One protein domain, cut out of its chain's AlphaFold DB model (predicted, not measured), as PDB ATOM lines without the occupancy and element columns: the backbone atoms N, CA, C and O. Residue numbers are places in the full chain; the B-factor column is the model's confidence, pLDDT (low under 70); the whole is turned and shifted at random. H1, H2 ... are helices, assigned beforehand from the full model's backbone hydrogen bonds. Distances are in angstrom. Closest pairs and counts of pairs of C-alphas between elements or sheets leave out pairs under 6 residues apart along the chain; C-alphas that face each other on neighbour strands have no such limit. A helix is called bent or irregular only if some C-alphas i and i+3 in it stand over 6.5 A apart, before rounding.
ATOM      1  N   GLU A  15     -12.377 -27.950 -24.001       95.31
ATOM      2  CA  GLU A  15     -11.369 -28.981 -24.280       95.31
ATOM      3  C   GLU A  15     -11.897 -30.399 -24.037       95.31
ATOM      4  O   GLU A  15     -11.577 -31.324 -24.784       95.31
ATOM      5  N   GLU A  16     -12.782 -30.572 -23.054       94.69
ATOM      6  CA  GLU A  16     -13.461 -31.848 -22.826       94.69
ATOM      7  C   GLU A  16     -14.393 -32.196 -23.978       94.69
ATOM      8  O   GLU A  16     -14.336 -33.319 -24.480       94.69
ATOM      9  N   LEU A  17     -15.202 -31.244 -24.455       95.88
ATOM     10  CA  LEU A  17     -16.094 -31.498 -25.584       95.88
ATOM     11  C   LEU A  17     -15.307 -31.770 -26.875       95.88
ATOM     12  O   LEU A  17     -15.646 -32.702 -27.609       95.88
ATOM     13  N   LYS A  18     -14.212 -31.035 -27.124       95.44
ATOM     14  CA  LYS A  18     -13.260 -31.336 -28.212       95.44
ATOM     15  C   LYS A  18     -12.723 -32.762 -28.102       95.44
ATOM     16  O   LYS A  18     -12.742 -33.504 -29.086       95.44
ATOM     17  N   GLY A  19     -12.279 -33.159 -26.909       94.69
ATOM     18  CA  GLY A  19     -11.765 -34.498 -26.630       94.69
ATOM     19  C   GLY A  19     -12.807 -35.599 -26.832       94.69
ATOM     20  O   GLY A  19     -12.488 -36.633 -27.418       94.69
ATOM     21  N   ILE A  20     -14.053 -35.368 -26.408       94.88
ATOM     22  CA  ILE A  20     -15.178 -36.290 -26.611       94.88
ATOM     23  C   ILE A  20     -15.438 -36.492 -28.105       94.88
ATOM     24  O   ILE A  20     -15.449 -37.631 -28.570       94.88
ATOM     25  N   VAL A  21     -15.595 -35.407 -28.871       95.12
ATOM     26  CA  VAL A  21     -15.860 -35.484 -30.318       95.12
ATOM     27  C   VAL A  21     -14.722 -36.190 -31.051       95.12
ATOM     28  O   VAL A  21     -14.977 -37.033 -31.908       95.12
ATOM     29  N   LYS A  22     -13.468 -35.884 -30.694       93.88
ATOM     30  CA  LYS A  22     -12.292 -36.545 -31.266       93.88
ATOM     31  C   LYS A  22     -12.319 -38.056 -31.022       93.88
ATOM     32  O   LYS A  22     -12.246 -38.822 -31.978       93.88
ATOM     33  N   LYS A  23     -12.466 -38.477 -29.762       93.94
ATOM     34  CA  LYS A  23     -12.446 -39.897 -29.383       93.94
ATOM     35  C   LYS A  23     -13.626 -40.679 -29.956       93.94
ATOM     36  O   LYS A  23     -13.447 -41.827 -30.343       93.94
ATOM     37  N   LEU A  24     -14.806 -40.061 -30.058       94.12
ATOM     38  CA  LEU A  24     -15.955 -40.664 -30.736       94.12
ATOM     39  C   LEU A  24     -15.636 -40.989 -32.199       94.12
ATOM     40  O   LEU A  24     -15.861 -42.117 -32.621       94.12
ATOM     41  N   ARG A  25     -15.062 -40.036 -32.945       92.19
ATOM     42  CA  ARG A  25     -14.685 -40.231 -34.356       92.19
ATOM     43  C   ARG A  25     -13.566 -41.268 -34.517       92.19
ATOM     44  O   ARG A  25     -13.630 -42.104 -35.412       92.19
ATOM     45  N   GLU A  26     -12.574 -41.258 -33.624       90.69
ATOM     46  CA  GLU A  26     -11.468 -42.228 -33.620       90.69
ATOM     47  C   GLU A  26     -11.915 -43.658 -33.273       90.69
ATOM     48  O   GLU A  26     -11.335 -44.613 -33.790       90.69
ATOM     49  N   GLY A  27     -12.938 -43.805 -32.422       88.94
ATOM     50  CA  GLY A  27     -13.516 -45.092 -32.019       88.94
ATOM     51  C   GLY A  27     -14.452 -45.721 -33.060       88.94
ATOM     52  O   GLY A  27     -14.935 -46.844 -32.874       88.94
ATOM     53  N   GLU A  28     -14.730 -45.027 -34.164       84.81
ATOM     54  CA  GLU A  28     -15.488 -45.585 -35.279       84.81
ATOM     55  C   GLU A  28     -14.625 -46.505 -36.146       84.81
ATOM     56  O   GLU A  28     -13.419 -46.320 -36.320       84.81
ATOM     57  N   GLU A  29     -15.260 -47.535 -36.705       81.31
ATOM     58  CA  GLU A  29     -14.569 -48.434 -37.623       81.31
ATOM     59  C   GLU A  29     -14.215 -47.704 -38.913       81.31
ATOM     60  O   GLU A  29     -14.981 -46.888 -39.431       81.31
ATOM     61  N   TYR A  30     -13.045 -48.033 -39.454       74.94
ATOM     62  CA  TYR A  30     -12.665 -47.536 -40.761       74.94
ATOM     63  C   TYR A  30     -13.592 -48.129 -41.823       74.94
ATOM     64  O   TYR A  30     -13.612 -49.338 -42.049       74.94
ATOM     65  N   VAL A  31     -14.318 -47.257 -42.518       74.44
ATOM     66  CA  VAL A  31     -15.091 -47.622 -43.706       74.44
ATOM     67  C   VAL A  31     -14.280 -47.242 -44.940       74.44
ATOM     68  O   VAL A  31     -13.766 -46.127 -45.041       74.44
ATOM     69  N   LYS A  32     -14.161 -48.166 -45.898       76.50
ATOM     70  CA  LYS A  32     -13.462 -47.923 -47.166       76.50
ATOM     71  C   LYS A  32     -14.048 -46.685 -47.857       76.50
ATOM     72  O   LYS A  32     -15.245 -46.634 -48.116       76.50
ATOM     73  N   GLY A  33     -13.191 -45.708 -48.159       72.12
ATOM     74  CA  GLY A  33     -13.588 -44.420 -48.745       72.12
ATOM     75  C   GLY A  33     -13.731 -43.272 -47.740       72.12
ATOM     76  O   GLY A  33     -13.864 -42.130 -48.162       72.12
ATOM     77  N   MET A  34     -13.637 -43.542 -46.432       75.88
ATOM     78  CA  MET A  34     -13.588 -42.497 -45.408       75.88
ATOM     79  C   MET A  34     -12.263 -41.730 -45.496       75.88
ATOM     80  O   MET A  34     -11.180 -42.323 -45.470       75.88
ATOM     81  N   THR A  35     -12.342 -40.405 -45.580       77.12
ATOM     82  CA  THR A  35     -11.152 -39.546 -45.557       77.12
ATOM     83  C   THR A  35     -10.560 -39.463 -44.148       77.12
ATOM     84  O   THR A  35     -11.250 -39.661 -43.146       77.12
ATOM     85  N   MET A  36      -9.277 -39.101 -44.032       73.56
ATOM     86  CA  MET A  36      -8.669 -38.869 -42.714       73.56
ATOM     87  C   MET A  36      -9.371 -37.756 -41.933       73.56
ATOM     88  O   MET A  36      -9.537 -37.867 -40.725       73.56
ATOM     89  N   TYR A  37      -9.857 -36.724 -42.623       73.56
ATOM     90  CA  TYR A  37     -10.667 -35.681 -42.006       73.56
ATOM     91  C   TYR A  37     -11.968 -36.236 -41.405       73.56
ATOM     92  O   TYR A  37     -12.366 -35.844 -40.312       73.56
ATOM     93  N   GLU A  38     -12.612 -37.189 -42.074       69.12
ATOM     94  CA  GLU A  38     -13.827 -37.832 -41.566       69.12
ATOM     95  C   GLU A  38     -13.575 -38.815 -40.428       69.12
ATOM     96  O   GLU A  38     -14.522 -39.148 -39.713       69.12
ATOM     97  N   ARG A  39     -12.329 -39.269 -40.277       73.75
ATOM     98  CA  ARG A  39     -11.908 -40.188 -39.221       73.75
ATOM     99  C   ARG A  39     -11.382 -39.468 -37.980       73.75
ATOM    100  O   ARG A  39     -11.679 -39.886 -36.872       73.75
ATOM    101  N   THR A  40     -10.583 -38.415 -38.144       73.19
ATOM    102  CA  THR A  40      -9.870 -37.761 -37.026       73.19
ATOM    103  C   THR A  40     -10.040 -36.248 -36.982       73.19
ATOM    104  O   THR A  40      -9.688 -35.618 -35.984       73.19
ATOM    105  N   GLY A  41     -10.586 -35.635 -38.034       82.94
ATOM    106  CA  GLY A  41     -10.912 -34.215 -38.017       82.94
ATOM    107  C   GLY A  41     -11.976 -33.942 -36.962       82.94
ATOM    108  O   GLY A  41     -12.879 -34.749 -36.773       82.94
ATOM    109  N   ILE A  42     -11.894 -32.796 -36.284       85.31
ATOM    110  CA  ILE A  42     -12.841 -32.399 -35.222       85.31
ATOM    111  C   ILE A  42     -13.751 -31.240 -35.627       85.31
ATOM    112  O   ILE A  42     -14.575 -30.802 -34.834       85.31
ATOM    113  N   ARG A  43     -13.624 -30.731 -36.859       88.50
ATOM    114  CA  ARG A  43     -14.424 -29.589 -37.311       88.50
ATOM    115  C   ARG A  43     -15.912 -29.944 -37.235       88.50
ATOM    116  O   ARG A  43     -16.360 -30.991 -37.729       88.50
ATOM    117  N   LEU A  44     -16.637 -29.077 -36.542       90.25
ATOM    118  CA  LEU A  44     -18.058 -29.201 -36.265       90.25
ATOM    119  C   LEU A  44     -18.871 -28.696 -37.458       90.25
ATOM    120  O   LEU A  44     -18.425 -27.819 -38.192       90.25
ATOM    121  N   PHE A  45     -20.043 -29.297 -37.657       90.56
ATOM    122  CA  PHE A  45     -21.087 -28.871 -38.599       90.56
ATOM    123  C   PHE A  45     -20.601 -28.627 -40.039       90.56
ATOM    124  O   PHE A  45     -21.111 -27.796 -40.783       90.56
ATOM    125  N   SER A  46     -19.593 -29.405 -40.442       84.25
ATOM    126  CA  SER A  46     -18.820 -29.175 -41.661       84.25
ATOM    127  C   SER A  46     -19.479 -29.596 -42.969       84.25
ATOM    128  O   SER A  46     -19.038 -29.121 -44.014       84.25
ATOM    129  N   LEU A  47     -20.508 -30.455 -42.954       82.19
ATOM    130  CA  LEU A  47     -21.159 -30.898 -44.199       82.19
ATOM    131  C   LEU A  47     -21.758 -29.723 -44.967       82.19
ATOM    132  O   LEU A  47     -21.760 -29.727 -46.191       82.19
ATOM    133  N   ALA A  48     -22.188 -28.682 -44.260       71.25
ATOM    134  CA  ALA A  48     -22.760 -27.500 -44.873       71.25
ATOM    135  C   ALA A  48     -21.753 -26.645 -45.674       71.25
ATOM    136  O   ALA A  48     -22.159 -25.803 -46.481       71.25
ATOM    137  N   ASN A  49     -20.450 -26.854 -45.453       70.94
ATOM    138  CA  ASN A  49     -19.353 -26.169 -46.145       70.94
ATOM    139  C   ASN A  49     -18.541 -27.131 -47.029       70.94
ATOM    140  O   ASN A  49     -17.477 -26.761 -47.521       70.94
ATOM    141  N   GLN A  50     -19.023 -28.362 -47.225       75.69
ATOM    142  CA  GLN A  50     -18.404 -29.338 -48.113       75.69
ATOM    143  C   GLN A  50     -18.820 -29.076 -49.565       75.69
ATOM    144  O   GLN A  50     -20.001 -28.900 -49.866       75.69
ATOM    145  N   GLU A  51     -17.847 -29.074 -50.474       72.50
ATOM    146  CA  GLU A  51     -18.098 -28.910 -51.905       72.50
ATOM    147  C   GLU A  51     -19.058 -29.995 -52.428       72.50
ATOM    148  O   GLU A  51     -18.971 -31.165 -52.047       72.50
ATOM    149  N   GLY A  52     -20.021 -29.593 -53.262       72.50
ATOM    150  CA  GLY A  52     -21.056 -30.481 -53.803       72.50
ATOM    151  C   GLY A  52     -22.231 -30.778 -52.860       72.50
ATOM    152  O   GLY A  52     -23.222 -31.355 -53.305       72.50
ATOM    153  N   VAL A  53     -22.185 -30.353 -51.591       73.62
ATOM    154  CA  VAL A  53     -23.316 -30.466 -50.657       73.62
ATOM    155  C   VAL A  53     -24.103 -29.156 -50.641       73.62
ATOM    156  O   VAL A  53     -23.592 -28.113 -50.244       73.62
ATOM    157  N   LYS A  54     -25.376 -29.201 -51.054       72.19
ATOM    158  CA  LYS A  54     -26.267 -28.033 -51.037       72.19
ATOM    159  C   LYS A  54     -27.249 -28.120 -49.872       72.19
ATOM    160  O   LYS A  54     -28.294 -28.756 -49.982       72.19
ATOM    161  N   TYR A  55     -26.891 -27.500 -48.751       79.94
ATOM    162  CA  TYR A  55     -27.812 -27.265 -47.637       79.94
ATOM    163  C   TYR A  55     -28.316 -25.829 -47.719       79.94
ATOM    164  O   TYR A  55     -27.529 -24.889 -47.607       79.94
ATOM    165  N   ASP A  56     -29.622 -25.670 -47.931       78.75
ATOM    166  CA  ASP A  56     -30.264 -24.353 -48.055       78.75
ATOM    167  C   ASP A  56     -30.240 -23.573 -46.731       78.75
ATOM    168  O   ASP A  56     -30.345 -22.348 -46.703       78.75
ATOM    169  N   GLU A  57     -30.070 -24.288 -45.619       86.62
ATOM    170  CA  GLU A  57     -30.017 -23.741 -44.276       86.62
ATOM    171  C   GLU A  57     -28.830 -24.347 -43.532       86.62
ATOM    172  O   GLU A  57     -28.681 -25.569 -43.456       86.62
ATOM    173  N   LYS A  58     -27.970 -23.488 -42.989       81.69
ATOM    174  CA  LYS A  58     -26.771 -23.916 -42.281       81.69
ATOM    175  C   LYS A  58     -26.321 -22.914 -41.239       81.69
ATOM    176  O   LYS A  58     -26.532 -21.712 -41.397       81.69
ATOM    177  N   LEU A  59     -25.647 -23.428 -40.216       87.62
ATOM    178  CA  LEU A  59     -24.812 -22.617 -39.342       87.62
ATOM    179  C   LEU A  59     -23.737 -21.929 -40.194       87.62
ATOM    180  O   LEU A  59     -23.135 -22.549 -41.076       87.62
ATOM    181  N   ASN A  60     -23.516 -20.642 -39.947       84.25
ATOM    182  CA  ASN A  60     -22.386 -19.931 -40.537       84.25
ATOM    183  C   ASN A  60     -21.080 -20.329 -39.816       84.25
ATOM    184  O   ASN A  60     -21.107 -21.003 -38.783       84.25
ATOM    185  N   ASP A  61     -19.928 -19.929 -40.359       80.19
ATOM    186  CA  ASP A  61     -18.636 -20.290 -39.759       80.19
ATOM    187  C   ASP A  61     -18.450 -19.692 -38.348       80.19
ATOM    188  O   ASP A  61     -17.792 -20.308 -37.511       80.19
ATOM    189  N   GLU A  62     -19.081 -18.550 -38.048       84.56
ATOM    190  CA  GLU A  62     -19.045 -17.911 -36.723       84.56
ATOM    191  C   GLU A  62     -19.779 -18.730 -35.651       84.56
ATOM    192  O   GLU A  62     -19.351 -18.769 -34.500       84.56
ATOM    193  N   GLU A  63     -20.852 -19.432 -36.016       83.31
ATOM    194  CA  GLU A  63     -21.606 -20.319 -35.127       83.31
ATOM    195  C   GLU A  63     -20.931 -21.699 -34.970       83.31
ATOM    196  O   GLU A  63     -21.140 -22.392 -33.971       83.31
ATOM    197  N   CYS A  64     -20.099 -22.113 -35.934       86.00
ATOM    198  CA  CYS A  64     -19.495 -23.449 -36.016       86.00
ATOM    199  C   CYS A  64     -18.179 -23.597 -35.231       86.00
ATOM    200  O   CYS A  64     -17.176 -24.075 -35.768       86.00
ATOM    201  N   ASN A  65     -18.172 -23.239 -33.947       92.06
ATOM    202  CA  ASN A  65     -17.001 -23.398 -33.082       92.06
ATOM    203  C   ASN A  65     -17.327 -24.127 -31.769       92.06
ATOM    204  O   ASN A  65     -18.487 -24.261 -31.368       92.06
ATOM    205  N   PHE A  66     -16.288 -24.646 -31.113       95.62
ATOM    206  CA  PHE A  66     -16.456 -25.436 -29.894       95.62
ATOM    207  C   PHE A  66     -16.835 -24.574 -28.693       95.62
ATOM    208  O   PHE A  66     -17.517 -25.073 -27.806       95.62
ATOM    209  N   GLU A  67     -16.443 -23.305 -28.648       96.69
ATOM    210  CA  GLU A  67     -16.776 -22.380 -27.568       96.69
ATOM    211  C   GLU A  67     -18.298 -22.178 -27.495       96.69
ATOM    212  O   GLU A  67     -18.921 -22.433 -26.461       96.69
ATOM    213  N   LYS A  68     -18.915 -21.830 -28.630       96.62
ATOM    214  CA  LYS A  68     -20.363 -21.661 -28.787       96.62
ATOM    215  C   LYS A  68     -21.101 -22.981 -28.598       96.62
ATOM    216  O   LYS A  68     -22.071 -23.027 -27.847       96.62
ATOM    217  N   PHE A  69     -20.637 -24.057 -29.238       97.69
ATOM    218  CA  PHE A  69     -21.296 -25.357 -29.124       97.69
ATOM    219  C   PHE A  69     -21.286 -25.874 -27.683       97.69
ATOM    220  O   PHE A  69     -22.322 -26.304 -27.188       97.69
ATOM    221  N   THR A  70     -20.156 -25.764 -26.977       98.25
ATOM    222  CA  THR A  70     -20.053 -26.175 -25.568       98.25
ATOM    223  C   THR A  70     -20.992 -25.363 -24.686       98.25
ATOM    224  O   THR A  70     -21.713 -25.937 -23.872       98.25
ATOM    225  N   TYR A  71     -21.017 -24.040 -24.867       98.38
ATOM    226  CA  TYR A  71     -21.892 -23.158 -24.101       98.38
ATOM    227  C   TYR A  71     -23.375 -23.517 -24.288       98.38
ATOM    228  O   TYR A  71     -24.083 -23.757 -23.309       98.38
ATOM    229  N   GLU A  72     -23.840 -23.609 -25.536       98.56
ATOM    230  CA  GLU A  72     -25.255 -23.866 -25.836       98.56
ATOM    231  C   GLU A  72     -25.681 -25.301 -25.492       98.56
ATOM    232  O   GLU A  72     -26.806 -25.520 -25.036       98.56
ATOM    233  N   LEU A  73     -24.778 -26.276 -25.646       98.56
ATOM    234  CA  LEU A  73     -25.007 -27.652 -25.216       98.56
ATOM    235  C   LEU A  73     -25.178 -27.728 -23.696       98.56
ATOM    236  O   LEU A  73     -26.170 -28.284 -23.237       98.56
ATOM    237  N   ASN A  74     -24.259 -27.154 -22.912       98.19
ATOM    238  CA  ASN A  74     -24.374 -27.140 -21.449       98.19
ATOM    239  C   ASN A  74     -25.664 -26.452 -20.997       98.19
ATOM    240  O   ASN A  74     -26.375 -26.975 -20.139       98.19
ATOM    241  N   LYS A  75     -26.010 -25.321 -21.624       98.38
ATOM    242  CA  LYS A  75     -27.266 -24.616 -21.357       98.38
ATOM    243  C   LYS A  75     -28.474 -25.531 -21.575       98.38
ATOM    244  O   LYS A  75     -29.301 -25.654 -20.680       98.38
ATOM    245  N   ALA A  76     -28.543 -26.226 -22.711       98.62
ATOM    246  CA  ALA A  76     -29.620 -27.178 -22.979       98.62
ATOM    247  C   ALA A  76     -29.629 -28.346 -21.973       98.62
ATOM    248  O   ALA A  76     -30.681 -28.703 -21.449       98.62
ATOM    249  N   LEU A  77     -28.473 -28.926 -21.642       98.06
ATOM    250  CA  LEU A  77     -28.408 -30.012 -20.658       98.06
ATOM    251  C   LEU A  77     -28.974 -29.585 -19.295       98.06
ATOM    252  O   LEU A  77     -29.702 -30.353 -18.667       98.06
ATOM    253  N   ASN A  78     -28.682 -28.356 -18.865       97.19
ATOM    254  CA  ASN A  78     -29.180 -27.803 -17.609       97.19
ATOM    255  C   ASN A  78     -30.674 -27.451 -17.679       97.19
ATOM    256  O   ASN A  78     -31.435 -27.904 -16.824       97.19
ATOM    257  N   ASP A  79     -31.108 -26.720 -18.711       98.31
ATOM    258  CA  ASP A  79     -32.501 -26.271 -18.885       98.31
ATOM    259  C   ASP A  79     -33.499 -27.449 -18.948       98.31
ATOM    260  O   ASP A  79     -34.661 -27.311 -18.561       98.31
ATOM    261  N   PHE A  80     -33.047 -28.620 -19.415       98.31
ATOM    262  CA  PHE A  80     -33.878 -29.812 -19.623       98.31
ATOM    263  C   PHE A  80     -33.543 -30.984 -18.680       98.31
ATOM    264  O   PHE A  80     -33.985 -32.114 -18.906       98.31
ATOM    265  N   GLU A  81     -32.797 -30.719 -17.601       96.88
ATOM    266  CA  GLU A  81     -32.477 -31.679 -16.530       96.88
ATOM    267  C   GLU A  81     -31.765 -32.958 -17.018       96.88
ATOM    268  O   GLU A  81     -31.934 -34.059 -16.479       96.88
ATOM    269  N   ILE A  82     -30.926 -32.817 -18.042       96.88
ATOM    270  CA  ILE A  82     -30.056 -33.862 -18.591       96.88
ATOM    271  C   ILE A  82     -28.721 -33.795 -17.830       96.88
ATOM    272  O   ILE A  82     -27.658 -33.486 -18.367       96.88
ATOM    273  N   ASN A  83     -28.806 -34.001 -16.516       91.44
ATOM    274  CA  ASN A  83     -27.788 -33.592 -15.542       91.44
ATOM    275  C   ASN A  83     -27.128 -34.754 -14.775       91.44
ATOM    276  O   ASN A  83     -26.247 -34.516 -13.951       91.44
ATOM    277  N   THR A  84     -27.499 -36.000 -15.071       92.50
ATOM    278  CA  THR A  84     -26.831 -37.208 -14.560       92.50
ATOM    279  C   THR A  84     -25.848 -37.725 -15.606       92.50
ATOM    280  O   THR A  84     -25.983 -37.415 -16.797       92.50
ATOM    281  N   CYS A  85     -24.845 -38.510 -15.196       93.31
ATOM    282  CA  CYS A  85     -23.846 -39.021 -16.138       93.31
ATOM    283  C   CYS A  85     -24.496 -39.774 -17.301       93.31
ATOM    284  O   CYS A  85     -24.259 -39.469 -18.471       93.31
ATOM    285  N   ILE A  86     -25.369 -40.721 -16.959       95.94
ATOM    286  CA  ILE A  86     -25.978 -41.608 -17.937       95.94
ATOM    287  C   ILE A  86     -26.939 -40.850 -18.864       95.94
ATOM    288  O   ILE A  86     -26.935 -41.088 -20.068       95.94
ATOM    289  N   ARG A  87     -27.665 -39.839 -18.359       96.94
ATOM    290  CA  ARG A  87     -28.485 -38.944 -19.195       96.94
ATOM    291  C   ARG A  87     -27.647 -38.208 -20.235       96.94
ATOM    292  O   ARG A  87     -28.011 -38.220 -21.408       96.94
ATOM    293  N   LYS A  88     -26.519 -37.608 -19.831       97.06
ATOM    294  CA  LYS A  88     -25.614 -36.902 -20.755       97.06
ATOM    295  C   LYS A  88     -25.044 -37.843 -21.814       97.06
ATOM    296  O   LYS A  88     -25.029 -37.482 -22.986       97.06
ATOM    297  N   ILE A  89     -24.617 -39.040 -21.410       97.62
ATOM    298  CA  ILE A  89     -24.079 -40.071 -22.309       97.62
ATOM    299  C   ILE A  89     -25.113 -40.458 -23.368       97.62
ATOM    300  O   ILE A  89     -24.830 -40.359 -24.561       97.62
ATOM    301  N   HIS A  90     -26.324 -40.840 -22.949       98.50
ATOM    302  CA  HIS A  90     -27.388 -41.213 -23.882       98.50
ATOM    303  C   HIS A  90     -27.758 -40.042 -24.792       98.50
ATOM    304  O   HIS A  90     -27.811 -40.209 -26.007       98.50
ATOM    305  N   PHE A  91     -27.945 -38.843 -24.240       98.56
ATOM    306  CA  PHE A  91     -28.274 -37.656 -25.029       98.56
ATOM    307  C   PHE A  91     -27.218 -37.353 -26.100       98.56
ATOM    308  O   PHE A  91     -27.557 -37.160 -27.270       98.56
ATOM    309  N   LEU A  92     -25.933 -37.361 -25.726       98.44
ATOM    310  CA  LEU A  92     -24.823 -37.134 -26.651       98.44
ATOM    311  C   LEU A  92     -24.731 -38.222 -27.719       98.44
ATOM    312  O   LEU A  92     -24.535 -37.885 -28.883       98.44
ATOM    313  N   ALA A  93     -24.907 -39.497 -27.360       98.31
ATOM    314  CA  ALA A  93     -24.874 -40.609 -28.311       98.31
ATOM    315  C   ALA A  93     -25.958 -40.465 -29.389       98.31
ATOM    316  O   ALA A  93     -25.692 -40.648 -30.579       98.31
ATOM    317  N   GLN A  94     -27.173 -40.098 -28.974       98.56
ATOM    318  CA  GLN A  94     -28.295 -39.882 -29.883       98.56
ATOM    319  C   GLN A  94     -28.048 -38.658 -30.770       98.56
ATOM    320  O   GLN A  94     -28.110 -38.779 -31.991       98.56
ATOM    321  N   CYS A  95     -27.666 -37.510 -30.197       98.56
ATOM    322  CA  CYS A  95     -27.373 -36.312 -30.988       98.56
ATOM    323  C   CYS A  95     -26.206 -36.534 -31.960       98.56
ATOM    324  O   CYS A  95     -26.249 -36.074 -33.099       98.56
ATOM    325  N   TYR A  96     -25.163 -37.259 -31.548       97.75
ATOM    326  CA  TYR A  96     -24.037 -37.603 -32.413       97.75
ATOM    327  C   TYR A  96     -24.495 -38.426 -33.620       97.75
ATOM    328  O   TYR A  96     -24.091 -38.132 -34.743       97.75
ATOM    329  N   HIS A  97     -25.377 -39.405 -33.413       96.81
ATOM    330  CA  HIS A  97     -25.949 -40.188 -34.504       96.81
ATOM    331  C   HIS A  97     -26.812 -39.326 -35.442       96.81
ATOM    332  O   HIS A  97     -26.557 -39.297 -36.646       96.81
ATOM    333  N   GLU A  98     -27.779 -38.580 -34.899       96.56
ATOM    334  CA  GLU A  98     -28.745 -37.796 -35.690       96.56
ATOM    335  C   GLU A  98     -28.091 -36.673 -36.502       96.56
ATOM    336  O   GLU A  98     -28.463 -36.391 -37.639       96.56
ATOM    337  N   SER A  99     -27.063 -36.036 -35.946       95.00
ATOM    338  CA  SER A  99     -26.362 -34.917 -36.586       95.00
ATOM    339  C   SER A  99     -25.240 -35.349 -37.533       95.00
ATOM    340  O   SER A  99     -24.365 -34.543 -37.879       95.00
ATOM    341  N   SER A 100     -25.215 -36.624 -37.938       92.25
ATOM    342  CA  SER A 100     -24.142 -37.190 -38.764       92.25
ATOM    343  C   SER A 100     -22.757 -36.930 -38.164       92.25
ATOM    344  O   SER A 100     -21.853 -36.450 -38.853       92.25
ATOM    345  N   ARG A 101     -22.585 -37.247 -36.876       93.62
ATOM    346  CA  ARG A 101     -21.345 -37.074 -36.097       93.62
ATOM    347  C   ARG A 101     -21.023 -35.609 -35.784       93.62
ATOM    348  O   ARG A 101     -19.865 -35.186 -35.875       93.62
ATOM    349  N   PHE A 102     -22.049 -34.813 -35.473       94.81
ATOM    350  CA  PHE A 102     -21.988 -33.349 -35.360       94.81
ATOM    351  C   PHE A 102     -21.422 -32.681 -36.616       94.81
ATOM    352  O   PHE A 102     -20.587 -31.778 -36.538       94.81
ATOM    353  N   ARG A 103     -21.834 -33.154 -37.797       92.06
ATOM    354  CA  ARG A 103     -21.454 -32.561 -39.088       92.06
ATOM    355  C   ARG A 103     -22.604 -31.824 -39.771       92.06
ATOM    356  O   ARG A 103     -22.320 -31.056 -40.686       92.06
ATOM    357  N   ALA A 104     -23.846 -32.003 -39.327       92.56
ATOM    358  CA  ALA A 104     -25.019 -31.358 -39.908       92.56
ATOM    359  C   ALA A 104     -26.063 -30.977 -38.850       92.56
ATOM    360  O   ALA A 104     -26.228 -31.657 -37.841       92.56
ATOM    361  N   THR A 105     -26.799 -29.903 -39.127       95.19
ATOM    362  CA  THR A 105     -28.005 -29.472 -38.396       95.19
ATOM    363  C   THR A 105     -29.244 -29.452 -39.292       95.19
ATOM    364  O   THR A 105     -30.286 -28.964 -38.867       95.19
ATOM    365  N   TYR A 106     -29.146 -29.963 -40.521       94.88
ATOM    366  CA  TYR A 106     -30.180 -29.887 -41.552       94.88
ATOM    367  C   TYR A 106     -30.269 -31.205 -42.324       94.88
ATOM    368  O   TYR A 106     -29.255 -31.712 -42.807       94.88
ATOM    369  N   GLU A 107     -31.482 -31.732 -42.467       92.81
ATOM    370  CA  GLU A 107     -31.772 -32.914 -43.275       92.81
ATOM    371  C   GLU A 107     -31.916 -32.546 -44.762       92.81
ATOM    372  O   GLU A 107     -32.804 -31.786 -45.164       92.81
ATOM    373  N   SER A 108     -31.078 -33.101 -45.638       88.06
ATOM    374  CA  SER A 108     -31.193 -32.830 -47.079       88.06
ATOM    375  C   SER A 108     -32.386 -33.531 -47.731       88.06
ATOM    376  O   SER A 108     -33.050 -32.936 -48.581       88.06
ATOM    377  N   ASN A 109     -32.679 -34.765 -47.311       88.88
ATOM    378  CA  ASN A 109     -33.639 -35.660 -47.958       88.88
ATOM    379  C   ASN A 109     -34.729 -36.135 -46.983       88.88
ATOM    380  O   ASN A 109     -34.746 -37.313 -46.630       88.88
ATOM    381  N   PRO A 110     -35.651 -35.246 -46.568       90.75
ATOM    382  CA  PRO A 110     -36.723 -35.624 -45.660       90.75
ATOM    383  C   PRO A 110     -37.693 -36.629 -46.284       90.75
ATOM    384  O   PRO A 110     -37.990 -36.538 -47.487       90.75
ATOM    385  N   PRO A 111     -38.263 -37.538 -45.476       87.88
ATOM    386  CA  PRO A 111     -39.282 -38.457 -45.946       87.88
ATOM    387  C   PRO A 111     -40.576 -37.717 -46.323       87.88
ATOM    388  O   PRO A 111     -40.849 -36.599 -45.889       87.88
ATOM    389  N   SER A 112     -41.413 -38.349 -47.149       89.44
ATOM    390  CA  SER A 112     -42.661 -37.744 -47.644       89.44
ATOM    391  C   SER A 112     -43.773 -37.637 -46.596       89.44
ATOM    392  O   SER A 112     -44.710 -36.873 -46.805       89.44
ATOM    393  N   HIS A 113     -43.684 -38.380 -45.491       89.31
ATOM    394  CA  HIS A 113     -44.731 -38.475 -44.467       89.31
ATOM    395  C   HIS A 113     -44.597 -37.446 -43.329       89.31
ATOM    396  O   HIS A 113     -45.316 -37.543 -42.338       89.31
ATOM    397  N   ILE A 114     -43.687 -36.475 -43.447       93.00
ATOM    398  CA  ILE A 114     -43.539 -35.384 -42.473       93.00
ATOM    399  C   ILE A 114     -44.810 -34.526 -42.461       93.00
ATOM    400  O   ILE A 114     -45.220 -33.999 -43.499       93.00
ATOM    401  N   SER A 115     -45.412 -34.347 -41.283       95.06
ATOM    402  CA  SER A 115     -46.566 -33.460 -41.096       95.06
ATOM    403  C   SER A 115     -46.188 -32.007 -41.399       95.06
ATOM    404  O   SER A 115     -45.118 -31.533 -41.009       95.06
ATOM    405  N   GLY A 116     -47.049 -31.313 -42.147       95.12
ATOM    406  CA  GLY A 116     -46.774 -29.988 -42.719       95.12
ATOM    407  C   GLY A 116     -45.875 -30.005 -43.969       95.12
ATOM    408  O   GLY A 116     -45.639 -28.963 -44.579       95.12
ATOM    409  N   GLY A 117     -45.380 -31.176 -44.386       96.12
ATOM    410  CA  GLY A 117     -44.570 -31.363 -45.590       96.12
ATOM    411  C   GLY A 117     -43.069 -31.117 -45.401       96.12
ATOM    412  O   GLY A 117     -42.580 -30.810 -44.314       96.12
ATOM    413  N   LYS A 118     -42.310 -31.226 -46.504       95.12
ATOM    414  CA  LYS A 118     -40.827 -31.184 -46.530       95.12
ATOM    415  C   LYS A 118     -40.207 -29.914 -45.935       95.12
ATOM    416  O   LYS A 118     -39.006 -29.890 -45.662       95.12
ATOM    417  N   PHE A 119     -40.985 -28.847 -45.772       95.62
ATOM    418  CA  PHE A 119     -40.524 -27.637 -45.099       95.62
ATOM    419  C   PHE A 119     -40.195 -27.900 -43.617       95.62
ATOM    420  O   PHE A 119     -39.213 -27.360 -43.113       95.62
ATOM    421  N   TYR A 120     -40.911 -28.814 -42.953       97.00
ATOM    422  CA  TYR A 120     -40.745 -29.175 -41.533       97.00
ATOM    423  C   TYR A 120     -39.883 -30.432 -41.314       97.00
ATOM    424  O   TYR A 120     -40.098 -31.209 -40.382       97.00
ATOM    425  N   ARG A 121     -38.915 -30.628 -42.210       96.75
ATOM    426  CA  ARG A 121     -37.856 -31.648 -42.145       96.75
ATOM    427  C   ARG A 121     -36.983 -31.570 -40.894       96.75
ATOM    428  O   ARG A 121     -37.036 -30.565 -40.191       96.75
ATOM    429  N   GLY A 122     -36.117 -32.566 -40.709       97.12
ATOM    430  CA  GLY A 122     -35.158 -32.637 -39.613       97.12
ATOM    431  C   GLY A 122     -34.251 -31.410 -39.513       97.12
ATOM    432  O   GLY A 122     -33.579 -31.031 -40.480       97.12
ATOM    433  N   ARG A 123     -34.222 -30.779 -38.328       97.81
ATOM    434  CA  ARG A 123     -33.230 -29.744 -37.978       97.81
ATOM    435  C   ARG A 123     -32.707 -29.854 -36.550       97.81
ATOM    436  O   ARG A 123     -33.344 -30.427 -35.669       97.81
ATOM    437  N   GLY A 124     -31.560 -29.223 -36.319       97.81
ATOM    438  CA  GLY A 124     -30.864 -29.220 -35.036       97.81
ATOM    439  C   GLY A 124     -30.105 -30.523 -34.788       97.81
ATOM    440  O   GLY A 124     -30.048 -31.402 -35.647       97.81
ATOM    441  N   ILE A 125     -29.495 -30.661 -33.611       97.94
ATOM    442  CA  ILE A 125     -28.575 -31.783 -33.351       97.94
ATOM    443  C   ILE A 125     -29.279 -33.116 -33.062       97.94
ATOM    444  O   ILE A 125     -28.625 -34.149 -33.122       97.94
ATOM    445  N   ILE A 126     -30.592 -33.101 -32.791       97.81
ATOM    446  CA  ILE A 126     -31.428 -34.309 -32.644       97.81
ATOM    447  C   ILE A 126     -32.406 -34.515 -33.812       97.81
ATOM    448  O   ILE A 126     -33.181 -35.460 -33.789       97.81
ATOM    449  N   GLN A 127     -32.395 -33.620 -34.809       97.38
ATOM    450  CA  GLN A 127     -33.273 -33.677 -35.985       97.38
ATOM    451  C   GLN A 127     -34.778 -33.657 -35.646       97.38
ATOM    452  O   GLN A 127     -35.531 -34.543 -36.042       97.38
ATOM    453  N   ILE A 128     -35.256 -32.610 -34.952       97.94
ATOM    454  CA  ILE A 128     -36.707 -32.449 -34.738       97.94
ATOM    455  C   ILE A 128     -37.436 -32.294 -36.078       97.94
ATOM    456  O   ILE A 128     -36.934 -31.634 -36.987       97.94
ATOM    457  N   THR A 129     -38.625 -32.882 -36.177       97.38
ATOM    458  CA  THR A 129     -39.454 -32.927 -37.391       97.38
ATOM    459  C   THR A 129     -40.908 -32.584 -37.082       97.38
ATOM    460  O   THR A 129     -41.323 -32.602 -35.921       97.38
ATOM    461  N   ASN A 130     -41.695 -32.363 -38.138       97.25
ATOM    462  CA  ASN A 130     -43.130 -32.068 -38.121       97.25
ATOM    463  C   ASN A 130     -43.478 -30.650 -37.654       97.25
ATOM    464  O   ASN A 130     -42.963 -30.144 -36.655       97.25
ATOM    465  N   ASP A 131     -44.421 -30.032 -38.361       97.94
ATOM    466  CA  ASP A 131     -44.977 -28.709 -38.064       97.94
ATOM    467  C   ASP A 131     -45.415 -28.532 -36.607       97.94
ATOM    468  O   ASP A 131     -45.048 -27.549 -35.957       97.94
ATOM    469  N   PHE A 132     -46.123 -29.514 -36.052       97.44
ATOM    470  CA  PHE A 132     -46.593 -29.458 -34.672       97.44
ATOM    471  C   PHE A 132     -45.450 -29.439 -33.647       97.44
ATOM    472  O   PHE A 132     -45.587 -28.798 -32.603       97.44
ATOM    473  N   THR A 133     -44.318 -30.103 -33.909       98.06
ATOM    474  CA  THR A 133     -43.160 -30.097 -32.996       98.06
ATOM    475  C   THR A 133     -42.489 -28.734 -33.014       98.06
ATOM    476  O   THR A 133     -42.206 -28.177 -31.953       98.06
ATOM    477  N   TYR A 134     -42.291 -28.160 -34.204       98.69
ATOM    478  CA  TYR A 134     -41.750 -26.809 -34.338       98.69
ATOM    479  C   TYR A 134     -42.642 -25.769 -33.671       98.69
ATOM    480  O   TYR A 134     -42.131 -24.909 -32.957       98.69
ATOM    481  N   LEU A 135     -43.962 -25.863 -33.850       98.62
ATOM    482  CA  LEU A 135     -44.910 -24.954 -33.212       98.62
ATOM    483  C   LEU A 135     -44.837 -25.050 -31.684       98.62
ATOM    484  O   LEU A 135     -44.750 -24.029 -31.004       98.62
ATOM    485  N   LYS A 136     -44.819 -26.272 -31.139       98.50
ATOM    486  CA  LYS A 136     -44.669 -26.509 -29.697       98.50
ATOM    487  C   LYS A 136     -43.347 -25.953 -29.158       98.50
ATOM    488  O   LYS A 136     -43.354 -25.256 -28.145       98.50
ATOM    489  N   PHE A 137     -42.238 -26.190 -29.859       98.75
ATOM    490  CA  PHE A 137     -40.921 -25.684 -29.471       98.75
ATOM    491  C   PHE A 137     -40.850 -24.151 -29.521       98.75
ATOM    492  O   PHE A 137     -40.438 -23.512 -28.555       98.75
ATOM    493  N   LYS A 138     -41.335 -23.538 -30.603       98.75
ATOM    494  CA  LYS A 138     -41.455 -22.081 -30.741       98.75
ATOM    495  C   LYS A 138     -42.265 -21.466 -29.595       98.75
ATOM    496  O   LYS A 138     -41.850 -20.473 -29.002       98.75
ATOM    497  N   ASN A 139     -43.406 -22.072 -29.265       98.56
ATOM    498  CA  ASN A 139     -44.270 -21.609 -28.179       98.56
ATOM    499  C   ASN A 139     -43.598 -21.770 -26.808       98.56
ATOM    500  O   ASN A 139     -43.724 -20.882 -25.968       98.56
ATOM    501  N   HIS A 140     -42.836 -22.848 -26.594       98.44
ATOM    502  CA  HIS A 140     -42.024 -23.029 -25.387       98.44
ATOM    503  C   HIS A 140     -40.990 -21.906 -25.218       98.44
ATOM    504  O   HIS A 140     -40.825 -21.379 -24.119       98.44
ATOM    505  N   LEU A 141     -40.361 -21.475 -26.316       98.25
ATOM    506  CA  LEU A 141     -39.439 -20.337 -26.325       98.25
ATOM    507  C   LEU A 141     -40.131 -18.968 -26.237       98.25
ATOM    508  O   LEU A 141     -39.441 -17.955 -26.131       98.25
ATOM    509  N   LYS A 142     -41.471 -18.924 -26.280       98.12
ATOM    510  CA  LYS A 142     -42.276 -17.694 -26.342       98.12
ATOM    511  C   LYS A 142     -41.878 -16.782 -27.516       98.12
ATOM    512  O   LYS A 142     -41.954 -15.559 -27.413       98.12
ATOM    513  N   ASP A 143     -41.445 -17.373 -28.630       97.69
ATOM    514  CA  ASP A 143     -41.134 -16.633 -29.854       97.69
ATOM    515  C   ASP A 143     -42.444 -16.319 -30.598       97.69
ATOM    516  O   ASP A 143     -43.209 -17.223 -30.947       97.69
ATOM    517  N   ASN A 144     -42.717 -15.032 -30.822       97.06
ATOM    518  CA  ASN A 144     -43.942 -14.541 -31.461       97.06
ATOM    519  C   ASN A 144     -43.822 -14.365 -32.986       97.06
ATOM    520  O   ASN A 144     -44.782 -13.937 -33.624       97.06
ATOM    521  N   SER A 145     -42.670 -14.679 -33.588       97.81
ATOM    522  CA  SER A 145     -42.487 -14.619 -35.043       97.81
ATOM    523  C   SER A 145     -43.371 -15.643 -35.776       97.81
ATOM    524  O   SER A 145     -43.819 -16.613 -35.166       97.81
ATOM    525  N   PRO A 146     -43.659 -15.479 -37.078       98.31
ATOM    526  CA  PRO A 146     -44.344 -16.510 -37.861       98.31
ATOM    527  C   PRO A 146     -43.593 -17.849 -37.833       98.31
ATOM    528  O   PRO A 146     -42.357 -17.861 -37.872       98.31
ATOM    529  N   LEU A 147     -44.315 -18.976 -37.793       98.19
ATOM    530  CA  LEU A 147     -43.716 -20.316 -37.687       98.19
ATOM    531  C   LEU A 147     -42.716 -20.579 -38.822       98.19
ATOM    532  O   LEU A 147     -41.611 -21.060 -38.585       98.19
ATOM    533  N   GLU A 148     -43.066 -20.173 -40.034       97.50
ATOM    534  CA  GLU A 148     -42.273 -20.316 -41.250       97.50
ATOM    535  C   GLU A 148     -40.958 -19.530 -41.180       97.50
ATOM    536  O   GLU A 148     -39.949 -19.943 -41.745       97.50
ATOM    537  N   SER A 149     -40.934 -18.420 -40.440       97.12
ATOM    538  CA  SER A 149     -39.709 -17.650 -40.208       97.12
ATOM    539  C   SER A 149     -38.837 -18.243 -39.096       97.12
ATOM    540  O   SER A 149     -37.619 -18.060 -39.102       97.12
ATOM    541  N   PHE A 150     -39.446 -18.965 -38.150       98.38
ATOM    542  CA  PHE A 150     -38.766 -19.602 -37.023       98.38
ATOM    543  C   PHE A 150     -38.100 -20.924 -37.418       98.38
ATOM    544  O   PHE A 150     -36.946 -21.156 -37.066       98.38
ATOM    545  N   VAL A 151     -38.803 -21.779 -38.169       97.94
ATOM    546  CA  VAL A 151     -38.369 -23.146 -38.513       97.94
ATOM    547  C   VAL A 151     -36.932 -23.201 -39.063       97.94
ATOM    548  O   VAL A 151     -36.133 -23.967 -38.514       97.94
ATOM    549  N   PRO A 152     -36.530 -22.362 -40.044       97.31
ATOM    550  CA  PRO A 152     -35.164 -22.389 -40.563       97.31
ATOM    551  C   PRO A 152     -34.093 -22.005 -39.541       97.31
ATOM    552  O   PRO A 152     -32.935 -22.397 -39.670       97.31
ATOM    553  N   LYS A 153     -34.438 -21.213 -38.517       97.56
ATOM    554  CA  LYS A 153     -33.474 -20.773 -37.500       97.56
ATOM    555  C   LYS A 153     -32.926 -21.951 -36.693       97.56
ATOM    556  O   LYS A 153     -31.767 -21.923 -36.300       97.56
ATOM    557  N   VAL A 154     -33.696 -23.032 -36.537       98.06
ATOM    558  CA  VAL A 154     -33.262 -24.247 -35.817       98.06
ATOM    559  C   VAL A 154     -32.052 -24.925 -36.478       98.06
ATOM    560  O   VAL A 154     -31.255 -25.557 -35.790       98.06
ATOM    561  N   ALA A 155     -31.871 -24.771 -37.795       96.31
ATOM    562  CA  ALA A 155     -30.682 -25.254 -38.503       96.31
ATOM    563  C   ALA A 155     -29.532 -24.231 -38.554       96.31
ATOM    564  O   ALA A 155     -28.396 -24.618 -38.829       96.31
ATOM    565  N   LYS A 156     -29.818 -22.944 -38.313       95.06
ATOM    566  CA  LYS A 156     -28.898 -21.815 -38.543       95.06
ATOM    567  C   LYS A 156     -28.334 -21.179 -37.274       95.06
ATOM    568  O   LYS A 156     -27.365 -20.439 -37.373       95.06
ATOM    569  N   GLU A 157     -28.925 -21.451 -36.114       96.25
ATOM    570  CA  GLU A 157     -28.518 -20.888 -34.824       96.25
ATOM    571  C   GLU A 157     -28.160 -22.015 -33.851       96.25
ATOM    572  O   GLU A 157     -28.997 -22.866 -33.537       96.25
ATOM    573  N   MET A 158     -26.930 -22.010 -33.328       97.25
ATOM    574  CA  MET A 158     -26.412 -23.059 -32.441       97.25
ATOM    575  C   MET A 158     -27.274 -23.219 -31.189       97.25
ATOM    576  O   MET A 158     -27.591 -24.334 -30.767       97.25
ATOM    577  N   ARG A 159     -27.705 -22.080 -30.633       97.88
ATOM    578  CA  ARG A 159     -28.623 -22.013 -29.494       97.88
ATOM    579  C   ARG A 159     -29.891 -22.811 -29.770       97.88
ATOM    580  O   ARG A 159     -30.263 -23.665 -28.973       97.88
ATOM    581  N   LEU A 160     -30.559 -22.545 -30.894       98.56
ATOM    582  CA  LEU A 160     -31.817 -23.211 -31.230       98.56
ATOM    583  C   LEU A 160     -31.601 -24.683 -31.578       98.56
ATOM    584  O   LEU A 160     -32.422 -25.506 -31.184       98.56
ATOM    585  N   ALA A 161     -30.494 -25.028 -32.237       98.31
ATOM    586  CA  ALA A 161     -30.143 -26.412 -32.534       98.31
ATOM    587  C   ALA A 161     -29.994 -27.263 -31.258       98.31
ATOM    588  O   ALA A 161     -30.502 -28.386 -31.214       98.31
ATOM    589  N   CYS A 162     -29.341 -26.727 -30.218       98.69
ATOM    590  CA  CYS A 162     -29.164 -27.404 -28.928       98.69
ATOM    591  C   CYS A 162     -30.450 -27.393 -28.086       98.69
ATOM    592  O   CYS A 162     -30.840 -28.419 -27.529       98.69
ATOM    593  N   GLN A 163     -31.144 -26.255 -28.023       98.81
ATOM    594  CA  GLN A 163     -32.388 -26.114 -27.258       98.81
ATOM    595  C   GLN A 163     -33.517 -26.980 -27.825       98.81
ATOM    596  O   GLN A 163     -34.263 -27.580 -27.058       98.81
ATOM    597  N   ALA A 164     -33.608 -27.119 -29.152       98.81
ATOM    598  CA  ALA A 164     -34.554 -28.033 -29.793       98.81
ATOM    599  C   ALA A 164     -34.313 -29.481 -29.353       98.81
ATOM    600  O   ALA A 164     -35.268 -30.214 -29.095       98.81
ATOM    601  N   ALA A 165     -33.042 -29.877 -29.228       98.81
ATOM    602  CA  ALA A 165     -32.677 -31.218 -28.804       98.81
ATOM    603  C   ALA A 165     -33.087 -31.507 -27.362       98.81
ATOM    604  O   ALA A 165     -33.749 -32.511 -27.101       98.81
ATOM    605  N   GLY A 166     -32.764 -30.603 -26.438       98.81
ATOM    606  CA  GLY A 166     -33.186 -30.746 -25.048       98.81
ATOM    607  C   GLY A 166     -34.710 -30.670 -24.872       98.81
ATOM    608  O   GLY A 166     -35.285 -31.483 -24.148       98.81
ATOM    609  N   TYR A 167     -35.390 -29.780 -25.604       98.81
ATOM    610  CA  TYR A 167     -36.853 -29.677 -25.588       98.81
ATOM    611  C   TYR A 167     -37.519 -30.972 -26.052       98.81
ATOM    612  O   TYR A 167     -38.406 -31.492 -25.370       98.81
ATOM    613  N   TYR A 168     -37.071 -31.515 -27.188       98.75
ATOM    614  CA  TYR A 168     -37.584 -32.778 -27.707       98.75
ATOM    615  C   TYR A 168     -37.375 -33.908 -26.701       98.75
ATOM    616  O   TYR A 168     -38.311 -34.641 -26.386       98.75
ATOM    617  N   TRP A 169     -36.162 -33.996 -26.151       98.69
ATOM    618  CA  TRP A 169     -35.786 -34.996 -25.162       98.69
ATOM    619  C   TRP A 169     -36.669 -34.957 -23.912       98.69
ATOM    620  O   TRP A 169     -37.130 -35.994 -23.434       98.69
ATOM    621  N   LYS A 170     -36.928 -33.764 -23.374       98.31
ATOM    622  CA  LYS A 170     -37.669 -33.603 -22.121       98.31
ATOM    623  C   LYS A 170     -39.183 -33.689 -22.299       98.31
ATOM    624  O   LYS A 170     -39.848 -34.292 -21.462       98.31
ATOM    625  N   TYR A 171     -39.734 -33.090 -23.353       98.00
ATOM    626  CA  TYR A 171     -41.175 -32.821 -23.440       98.00
ATOM    627  C   TYR A 171     -41.887 -33.494 -24.607       98.00
ATOM    628  O   TYR A 171     -43.115 -33.547 -24.596       98.00
ATOM    629  N   VAL A 172     -41.155 -33.970 -25.615       97.12
ATOM    630  CA  VAL A 172     -41.765 -34.513 -26.834       97.12
ATOM    631  C   VAL A 172     -41.617 -36.026 -26.853       97.12
ATOM    632  O   VAL A 172     -42.577 -36.717 -26.523       97.12
ATOM    633  N   GLY A 173     -40.430 -36.545 -27.177       95.69
ATOM    634  CA  GLY A 173     -40.253 -37.961 -27.506       95.69
ATOM    635  C   GLY A 173     -41.170 -38.430 -28.647       95.69
ATOM    636  O   GLY A 173     -42.049 -37.713 -29.122       95.69
ATOM    637  N   ALA A 174     -40.967 -39.655 -29.108       93.38
ATOM    638  CA  ALA A 174     -41.805 -40.222 -30.158       93.38
ATOM    639  C   ALA A 174     -43.130 -40.762 -29.604       93.38
ATOM    640  O   ALA A 174     -44.141 -40.728 -30.306       93.38
ATOM    641  N   LYS A 175     -43.137 -41.275 -28.364       95.44
ATOM    642  CA  LYS A 175     -44.333 -41.880 -27.762       95.44
ATOM    643  C   LYS A 175     -44.589 -41.421 -26.335       95.44
ATOM    644  O   LYS A 175     -45.694 -40.972 -26.047       95.44
ATOM    645  N   TYR A 176     -43.616 -41.577 -25.442       94.50
ATOM    646  CA  TYR A 176     -43.830 -41.309 -24.016       94.50
ATOM    647  C   TYR A 176     -43.348 -39.924 -23.578       94.50
ATOM    648  O   TYR A 176     -43.840 -39.401 -22.578       94.50
ATOM    649  N   GLY A 177     -42.397 -39.332 -24.305       89.75
ATOM    650  CA  GLY A 177     -41.720 -38.113 -23.864       89.75
ATOM    651  C   GLY A 177     -40.829 -38.346 -22.640       89.75
ATOM    652  O   GLY A 177     -40.698 -39.465 -22.141       89.75
ATOM    653  N   ASN A 178     -40.175 -37.283 -22.168       97.62
ATOM    654  CA  ASN A 178     -39.226 -37.313 -21.050       97.62
ATOM    655  C   ASN A 178     -38.260 -38.510 -21.100       97.62
ATOM    656  O   ASN A 178     -38.320 -39.426 -20.276       97.62
ATOM    657  N   ILE A 179     -37.352 -38.490 -22.072       98.50
ATOM    658  CA  ILE A 179     -36.443 -39.601 -22.379       98.50
ATOM    659  C   ILE A 179     -35.457 -39.887 -21.227       98.50
ATOM    660  O   ILE A 179     -34.949 -41.005 -21.114       98.50
ATOM    661  N   ASN A 180     -35.268 -38.938 -20.297       97.75
ATOM    662  CA  ASN A 180     -34.497 -39.144 -19.062       97.75
ATOM    663  C   ASN A 180     -34.895 -40.435 -18.331       97.75
ATOM    664  O   ASN A 180     -34.021 -41.156 -17.869       97.75
ATOM    665  N   GLN A 181     -36.187 -40.784 -18.304       97.50
ATOM    666  CA  GLN A 181     -36.673 -41.982 -17.605       97.50
ATOM    667  C   GLN A 181     -36.104 -43.303 -18.155       97.50
ATOM    668  O   GLN A 181     -36.024 -44.296 -17.429       97.50
ATOM    669  N   PHE A 182     -35.741 -43.327 -19.441       98.12
ATOM    670  CA  PHE A 182     -35.126 -44.479 -20.100       98.12
ATOM    671  C   PHE A 182     -33.607 -44.428 -19.952       98.12
ATOM    672  O   PHE A 182     -32.992 -45.442 -19.625       98.12
ATOM    673  N   ALA A 183     -33.010 -43.241 -20.092       97.75
ATOM    674  CA  ALA A 183     -31.580 -43.050 -19.872       97.75
ATOM    675  C   ALA A 183     -31.161 -43.399 -18.432       97.75
ATOM    676  O   ALA A 183     -30.153 -44.068 -18.239       97.75
ATOM    677  N   ASP A 184     -31.968 -43.062 -17.422       96.88
ATOM    678  CA  ASP A 184     -31.719 -43.420 -16.014       96.88
ATOM    679  C   ASP A 184     -31.701 -44.936 -15.777       96.88
ATOM    680  O   ASP A 184     -31.112 -45.436 -14.815       96.88
ATOM    681  N   LYS A 185     -32.349 -45.700 -16.655       97.31
ATOM    682  CA  LYS A 185     -32.344 -47.166 -16.643       97.31
ATOM    683  C   LYS A 185     -31.257 -47.754 -17.540       97.31
ATOM    684  O   LYS A 185     -31.163 -48.972 -17.611       97.31
ATOM    685  N   ASP A 186     -30.451 -46.906 -18.179       97.06
ATOM    686  CA  ASP A 186     -29.496 -47.276 -19.225       97.06
ATOM    687  C   ASP A 186     -30.158 -48.046 -20.388       97.06
ATOM    688  O   ASP A 186     -29.574 -48.921 -21.024       97.06
ATOM    689  N   ASP A 187     -31.426 -47.730 -20.669       97.69
ATOM    690  CA  ASP A 187     -32.235 -48.417 -21.672       97.69
ATOM    691  C   ASP A 187     -32.034 -47.788 -23.053       97.69
ATOM    692  O   ASP A 187     -32.871 -47.041 -23.569       97.69
ATOM    693  N   ILE A 188     -30.897 -48.111 -23.671       97.50
ATOM    694  CA  ILE A 188     -30.536 -47.625 -25.009       97.50
ATOM    695  C   ILE A 188     -31.599 -47.943 -26.067       97.50
ATOM    696  O   ILE A 188     -31.763 -47.194 -27.034       97.50
ATOM    697  N   THR A 189     -32.340 -49.039 -25.898       96.69
ATOM    698  CA  THR A 189     -33.362 -49.451 -26.858       96.69
ATOM    699  C   THR A 189     -34.528 -48.477 -26.816       96.69
ATOM    700  O   THR A 189     -34.868 -47.911 -27.854       96.69
ATOM    701  N   ASN A 190     -35.109 -48.219 -25.640       97.44
ATOM    702  CA  ASN A 190     -36.215 -47.268 -25.531       97.44
ATOM    703  C   ASN A 190     -35.773 -45.819 -25.754       97.44
ATOM    704  O   ASN A 190     -36.503 -45.082 -26.412       97.44
ATOM    705  N   VAL A 191     -34.565 -45.427 -25.328       98.38
ATOM    706  CA  VAL A 191     -33.987 -44.122 -25.703       98.38
ATOM    707  C   VAL A 191     -33.974 -43.966 -27.227       98.38
ATOM    708  O   VAL A 191     -34.483 -42.981 -27.757       98.38
ATOM    709  N   SER A 192     -33.456 -44.963 -27.950       97.75
ATOM    710  CA  SER A 192     -33.374 -44.905 -29.414       97.75
ATOM    711  C   SER A 192     -34.753 -44.949 -30.080       97.75
ATOM    712  O   SER A 192     -34.941 -44.300 -31.105       97.75
ATOM    713  N   LYS A 193     -35.736 -45.661 -29.503       97.25
ATOM    714  CA  LYS A 193     -37.130 -45.627 -29.981       97.25
ATOM    715  C   LYS A 193     -37.704 -44.220 -29.869       97.25
ATOM    716  O   LYS A 193     -38.267 -43.727 -30.839       97.25
ATOM    717  N   GLU A 194     -37.547 -43.562 -28.728       97.56
ATOM    718  CA  GLU A 194     -38.083 -42.215 -28.514       97.56
ATOM    719  C   GLU A 194     -37.438 -41.155 -29.418       97.56
ATOM    720  O   GLU A 194     -38.107 -40.204 -29.815       97.56
ATOM    721  N   VAL A 195     -36.162 -41.316 -29.777       96.88
ATOM    722  CA  VAL A 195     -35.479 -40.382 -30.685       96.88
ATOM    723  C   VAL A 195     -35.810 -40.660 -32.156       96.88
ATOM    724  O   VAL A 195     -36.111 -39.728 -32.889       96.88
ATOM    725  N   PHE A 196     -35.815 -41.925 -32.585       92.81
ATOM    726  CA  PHE A 196     -35.967 -42.284 -34.003       92.81
ATOM    727  C   PHE A 196     -37.406 -42.182 -34.545       92.81
ATOM    728  O   PHE A 196     -37.586 -42.042 -35.751       92.81
ATOM    729  N   GLY A 197     -38.436 -42.294 -33.694       87.12
ATOM    730  CA  GLY A 197     -39.844 -42.313 -34.137       87.12
ATOM    731  C   GLY A 197     -40.639 -43.565 -33.739       87.12
ATOM    732  O   GLY A 197     -41.571 -43.954 -34.431       87.12
ATOM    733  N   TYR A 198     -40.253 -44.208 -32.637       87.38
ATOM    734  CA  TYR A 198     -40.873 -45.366 -31.986       87.38
ATOM    735  C   TYR A 198     -41.175 -46.552 -32.919       87.38
ATOM    736  O   TYR A 198     -42.308 -46.795 -33.324       87.38
ATOM    737  N   SER A 199     -40.141 -47.345 -33.205       89.00
ATOM    738  CA  SER A 199     -40.220 -48.550 -34.039       89.00
ATOM    739  C   SER A 199     -39.479 -49.715 -33.381       89.00
ATOM    740  O   SER A 199     -38.480 -49.512 -32.693       89.00
ATOM    741  N   ASP A 200     -39.922 -50.951 -33.623       86.69
ATOM    742  CA  ASP A 200     -39.168 -52.153 -33.231       86.69
ATOM    743  C   ASP A 200     -37.950 -52.402 -34.131       86.69
ATOM    744  O   ASP A 200     -37.012 -53.094 -33.737       86.69
ATOM    745  N   LYS A 201     -37.928 -51.796 -35.324       90.62
ATOM    746  CA  LYS A 201     -36.783 -51.786 -36.238       90.62
ATOM    747  C   LYS A 201     -36.261 -50.361 -36.355       90.62
ATOM    748  O   LYS A 201     -36.815 -49.547 -37.093       90.62
ATOM    749  N   ILE A 202     -35.213 -50.070 -35.597       89.56
ATOM    750  CA  ILE A 202     -34.584 -48.751 -35.530       89.56
ATOM    751  C   ILE A 202     -33.363 -48.770 -36.441       89.56
ATOM    752  O   ILE A 202     -32.409 -49.513 -36.192       89.56
ATOM    753  N   ASN A 203     -33.378 -47.947 -37.487       88.12
ATOM    754  CA  ASN A 203     -32.182 -47.777 -38.298       88.12
ATOM    755  C   ASN A 203     -31.073 -47.131 -37.448       88.12
ATOM    756  O   ASN A 203     -31.322 -46.179 -36.705       88.12
ATOM    757  N   GLY A 204     -29.856 -47.668 -37.529       91.69
ATOM    758  CA  GLY A 204     -28.714 -47.145 -36.777       91.69
ATOM    759  C   GLY A 204     -28.668 -47.500 -35.285       91.69
ATOM    760  O   GLY A 204     -27.840 -46.937 -34.571       91.69
ATOM    761  N   LEU A 205     -29.501 -48.433 -34.792       95.25
ATOM    762  CA  LEU A 205     -29.485 -48.853 -33.379       95.25
ATOM    763  C   LEU A 205     -28.107 -49.334 -32.912       95.25
ATOM    764  O   LEU A 205     -27.657 -48.953 -31.836       95.25
ATOM    765  N   GLU A 206     -27.423 -50.141 -33.723       95.12
ATOM    766  CA  GLU A 206     -26.095 -50.657 -33.374       95.12
ATOM    767  C   GLU A 206     -25.057 -49.535 -33.269       95.12
ATOM    768  O   GLU A 206     -24.258 -49.516 -32.335       95.12
ATOM    769  N   SER A 207     -25.127 -48.527 -34.145       94.44
ATOM    770  CA  SER A 207     -24.291 -47.329 -34.023       94.44
ATOM    771  C   SER A 207     -24.593 -46.568 -32.729       94.44
ATOM    772  O   SER A 207     -23.667 -46.206 -32.013       94.44
ATOM    773  N   ARG A 208     -25.873 -46.377 -32.372       97.12
ATOM    774  CA  ARG A 208     -26.271 -45.700 -31.121       97.12
ATOM    775  C   ARG A 208     -25.769 -46.440 -29.881       97.12
ATOM    776  O   ARG A 208     -25.253 -45.797 -28.968       97.12
ATOM    777  N   LYS A 209     -25.861 -47.776 -29.861       97.31
ATOM    778  CA  LYS A 209     -25.272 -48.617 -28.802       97.31
ATOM    779  C   LYS A 209     -23.764 -48.417 -28.721       97.31
ATOM    780  O   LYS A 209     -23.260 -48.073 -27.658       97.31
ATOM    781  N   LYS A 210     -23.060 -48.532 -29.851       96.50
ATOM    782  CA  LYS A 210     -21.607 -48.332 -29.922       96.50
ATOM    783  C   LYS A 210     -21.187 -46.959 -29.392       96.50
ATOM    784  O   LYS A 210     -20.269 -46.877 -28.584       96.50
ATOM    785  N   TYR A 211     -21.865 -45.887 -29.800       97.31
ATOM    786  CA  TYR A 211     -21.561 -44.531 -29.329       97.31
ATOM    787  C   TYR A 211     -21.835 -44.354 -27.835       97.31
ATOM    788  O   TYR A 211     -21.073 -43.667 -27.161       97.31
ATOM    789  N   THR A 212     -22.887 -44.989 -27.314       97.81
ATOM    790  CA  THR A 212     -23.209 -44.977 -25.880       97.81
ATOM    791  C   THR A 212     -22.098 -45.640 -25.069       97.81
ATOM    792  O   THR A 212     -21.618 -45.047 -24.107       97.81
ATOM    793  N   GLU A 213     -21.625 -46.816 -25.489       97.12
ATOM    794  CA  GLU A 213     -20.531 -47.522 -24.807       97.12
ATOM    795  C   GLU A 213     -19.200 -46.763 -24.905       97.12
ATOM    796  O   GLU A 213     -18.543 -46.543 -23.889       97.12
ATOM    797  N   LEU A 214     -18.851 -46.235 -26.084       96.25
ATOM    798  CA  LEU A 214     -17.671 -45.373 -26.229       96.25
ATOM    799  C   LEU A 214     -17.755 -44.147 -25.313       96.25
ATOM    800  O   LEU A 214     -16.766 -43.770 -24.691       96.25
ATOM    801  N   LEU A 215     -18.925 -43.518 -25.190       96.31
ATOM    802  CA  LEU A 215     -19.108 -42.382 -24.289       96.31
ATOM    803  C   LEU A 215     -18.987 -42.775 -22.815       96.31
ATOM    804  O   LEU A 215     -18.407 -42.001 -22.053       96.31
ATOM    805  N   LYS A 216     -19.453 -43.963 -22.408       95.38
ATOM    806  CA  LYS A 216     -19.221 -44.483 -21.049       95.38
ATOM    807  C   LYS A 216     -17.729 -44.602 -20.743       95.38
ATOM    808  O   LYS A 216     -17.304 -44.182 -19.668       95.38
ATOM    809  N   GLU A 217     -16.932 -45.092 -21.691       94.00
ATOM    810  CA  GLU A 217     -15.472 -45.171 -21.551       94.00
ATOM    811  C   GLU A 217     -14.809 -43.785 -21.538       94.00
ATOM    812  O   GLU A 217     -13.985 -43.484 -20.671       94.00
ATOM    813  N   ILE A 218     -15.172 -42.916 -22.488       93.31
ATOM    814  CA  ILE A 218     -14.598 -41.570 -22.644       93.31
ATOM    815  C   ILE A 218     -14.868 -40.709 -21.409       93.31
ATOM    816  O   ILE A 218     -13.984 -39.964 -20.982       93.31
ATOM    817  N   MET A 219     -16.084 -40.795 -20.866       92.12
ATOM    818  CA  MET A 219     -16.540 -39.997 -19.729       92.12
ATOM    819  C   MET A 219     -16.245 -40.652 -18.378       92.12
ATOM    820  O   MET A 219     -16.601 -40.075 -17.354       92.12
ATOM    821  N   ASP A 220     -15.582 -41.812 -18.367       90.69
ATOM    822  CA  ASP A 220     -15.234 -42.564 -17.159       90.69
ATOM    823  C   ASP A 220     -16.458 -42.865 -16.271       90.69
ATOM    824  O   ASP A 220     -16.458 -42.659 -15.053       90.69
ATOM    825  N   TYR A 221     -17.544 -43.325 -16.908       91.56
ATOM    826  CA  TYR A 221     -18.841 -43.572 -16.269       91.56
ATOM    827  C   TYR A 221     -18.726 -44.487 -15.046       91.56
ATOM    828  O   TYR A 221     -19.331 -44.202 -14.010       91.56
ATOM    829  N   GLU A 222     -17.912 -45.544 -15.126       87.31
ATOM    830  CA  GLU A 222     -17.798 -46.522 -14.044       87.31
ATOM    831  C   GLU A 222     -17.195 -45.961 -12.754       87.31
ATOM    832  O   GLU A 222     -17.547 -46.422 -11.666       87.31
ATOM    833  N   ASN A 223     -16.377 -44.915 -12.855       84.75
ATOM    834  CA  ASN A 223     -15.767 -44.243 -11.709       84.75
ATOM    835  C   ASN A 223     -16.524 -42.964 -11.304       84.75
ATOM    836  O   ASN A 223     -16.100 -42.219 -10.417       84.75
ATOM    837  N   CYS A 224     -17.674 -42.692 -11.930       82.19
ATOM    838  CA  CYS A 224     -18.499 -41.541 -11.598       82.19
ATOM    839  C   CYS A 224     -19.228 -41.711 -10.263       82.19
ATOM    840  O   CYS A 224     -19.823 -42.753  -9.991       82.19
TER     841      CYS A 224
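What this domain is: This is residues 15 to 224 of the 228 residues of an uncharacterized protein of Capnocytophaga canis (UniProt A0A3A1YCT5). This is a compact, rounded body of helices that mostly cross one another, with H5 and H9 nearest its middle. H4 runs beside H9, while H12 and H11 pack on H5; H1 lies towards one end of the longest axis, H6 and H7 towards the other, and the short H2 and H3 sit with loops along one side. The printed part has 210 residues with twelve named helices, H1 to H12 in chain order, and no named strand: the class is all helix. The radius of gyration of the C-alphas is 16.2 A, and the spans are 46 by 41 by 34 A.

Where its parts are: Find C-alpha 158 at (-26.412, -23.059, -32.441); from there H9, the longest helix by residues with 15, runs 20.0 A to C-alpha 172. It is neither bent nor irregular, but only just: C-alphas 169 and 172 are 6.2 A apart. Look next at H4, residues 66 to 79, 19.5 A, and H5, residues 85 to 98, 20.2 A. H1 begins at C-alpha 15, (-11.369, -28.981, -24.280), and runs 16.2 A to residue 26. H6 covers residues 131 to 140, 14.2 A, and H11 residues 188 to 196, 11.8 A. The short helices are H2, 36 to 40; H3, 46 to 49; H7, 147 to 150; H8, 153 to 156; and H10, 180 to 183. H12, residues 205 to 218, runs 19.7 A to C-alpha 218 at (-14.598, -41.570, -22.644).

How they stand to each other: Start at H9: it touches H4 at a shallow tilt of 25 degrees, the same way, closest at C-alphas Ala 76 and Gln 163, 5.2 A. H9 and H6 only just touch, with 3 pairs of C-alphas within 8 A, closest at Phe 137 and Ala 164, 6.8 A. H8 touches H9 only at the corner, Val 154 to Leu 160, 4.9 A between C-alphas. H6 touches H7, closest at C-alphas Leu 135 and Leu 147, 6.6 A. H5 and H9 are close but not clearly touching, with C-alphas Cys 95 and Ala 165 7.7 A apart. H5 touches H12 at a steep tilt of 46 degrees, opposite ways, closest at C-alphas Ala 93 and Tyr 211, 5.2 A. H5 also touches H11 with residues 90 to 94 alone, and H10 with residues 86 to 90 alone. With residues 20 to 24 alone, H1 touches H12, closest at C-alphas Ile 20 and Ile 218, 6.6 A. H2 touches H1, closest at C-alphas Arg 25 and Arg 39, 5.6 A; H3 touches no helix. Every O i to N i+4 pair is within hydrogen-bond range in H1, H2, H4, H5, H6, H11 and H12, and 10 of 11 in H9; H3, H7, H8 and H10 are too short for such a pair.

The domain as a whole: The two C-alphas farthest apart, Lys 32 and Asn 144, are 47.9 A apart. The printed part has no cut. The links H3 to H4, 16 residues, and H5 to H6, 32 residues, are long. Mean pLDDT of the printed part is 92.8; look at residue 38 for the one value under 70.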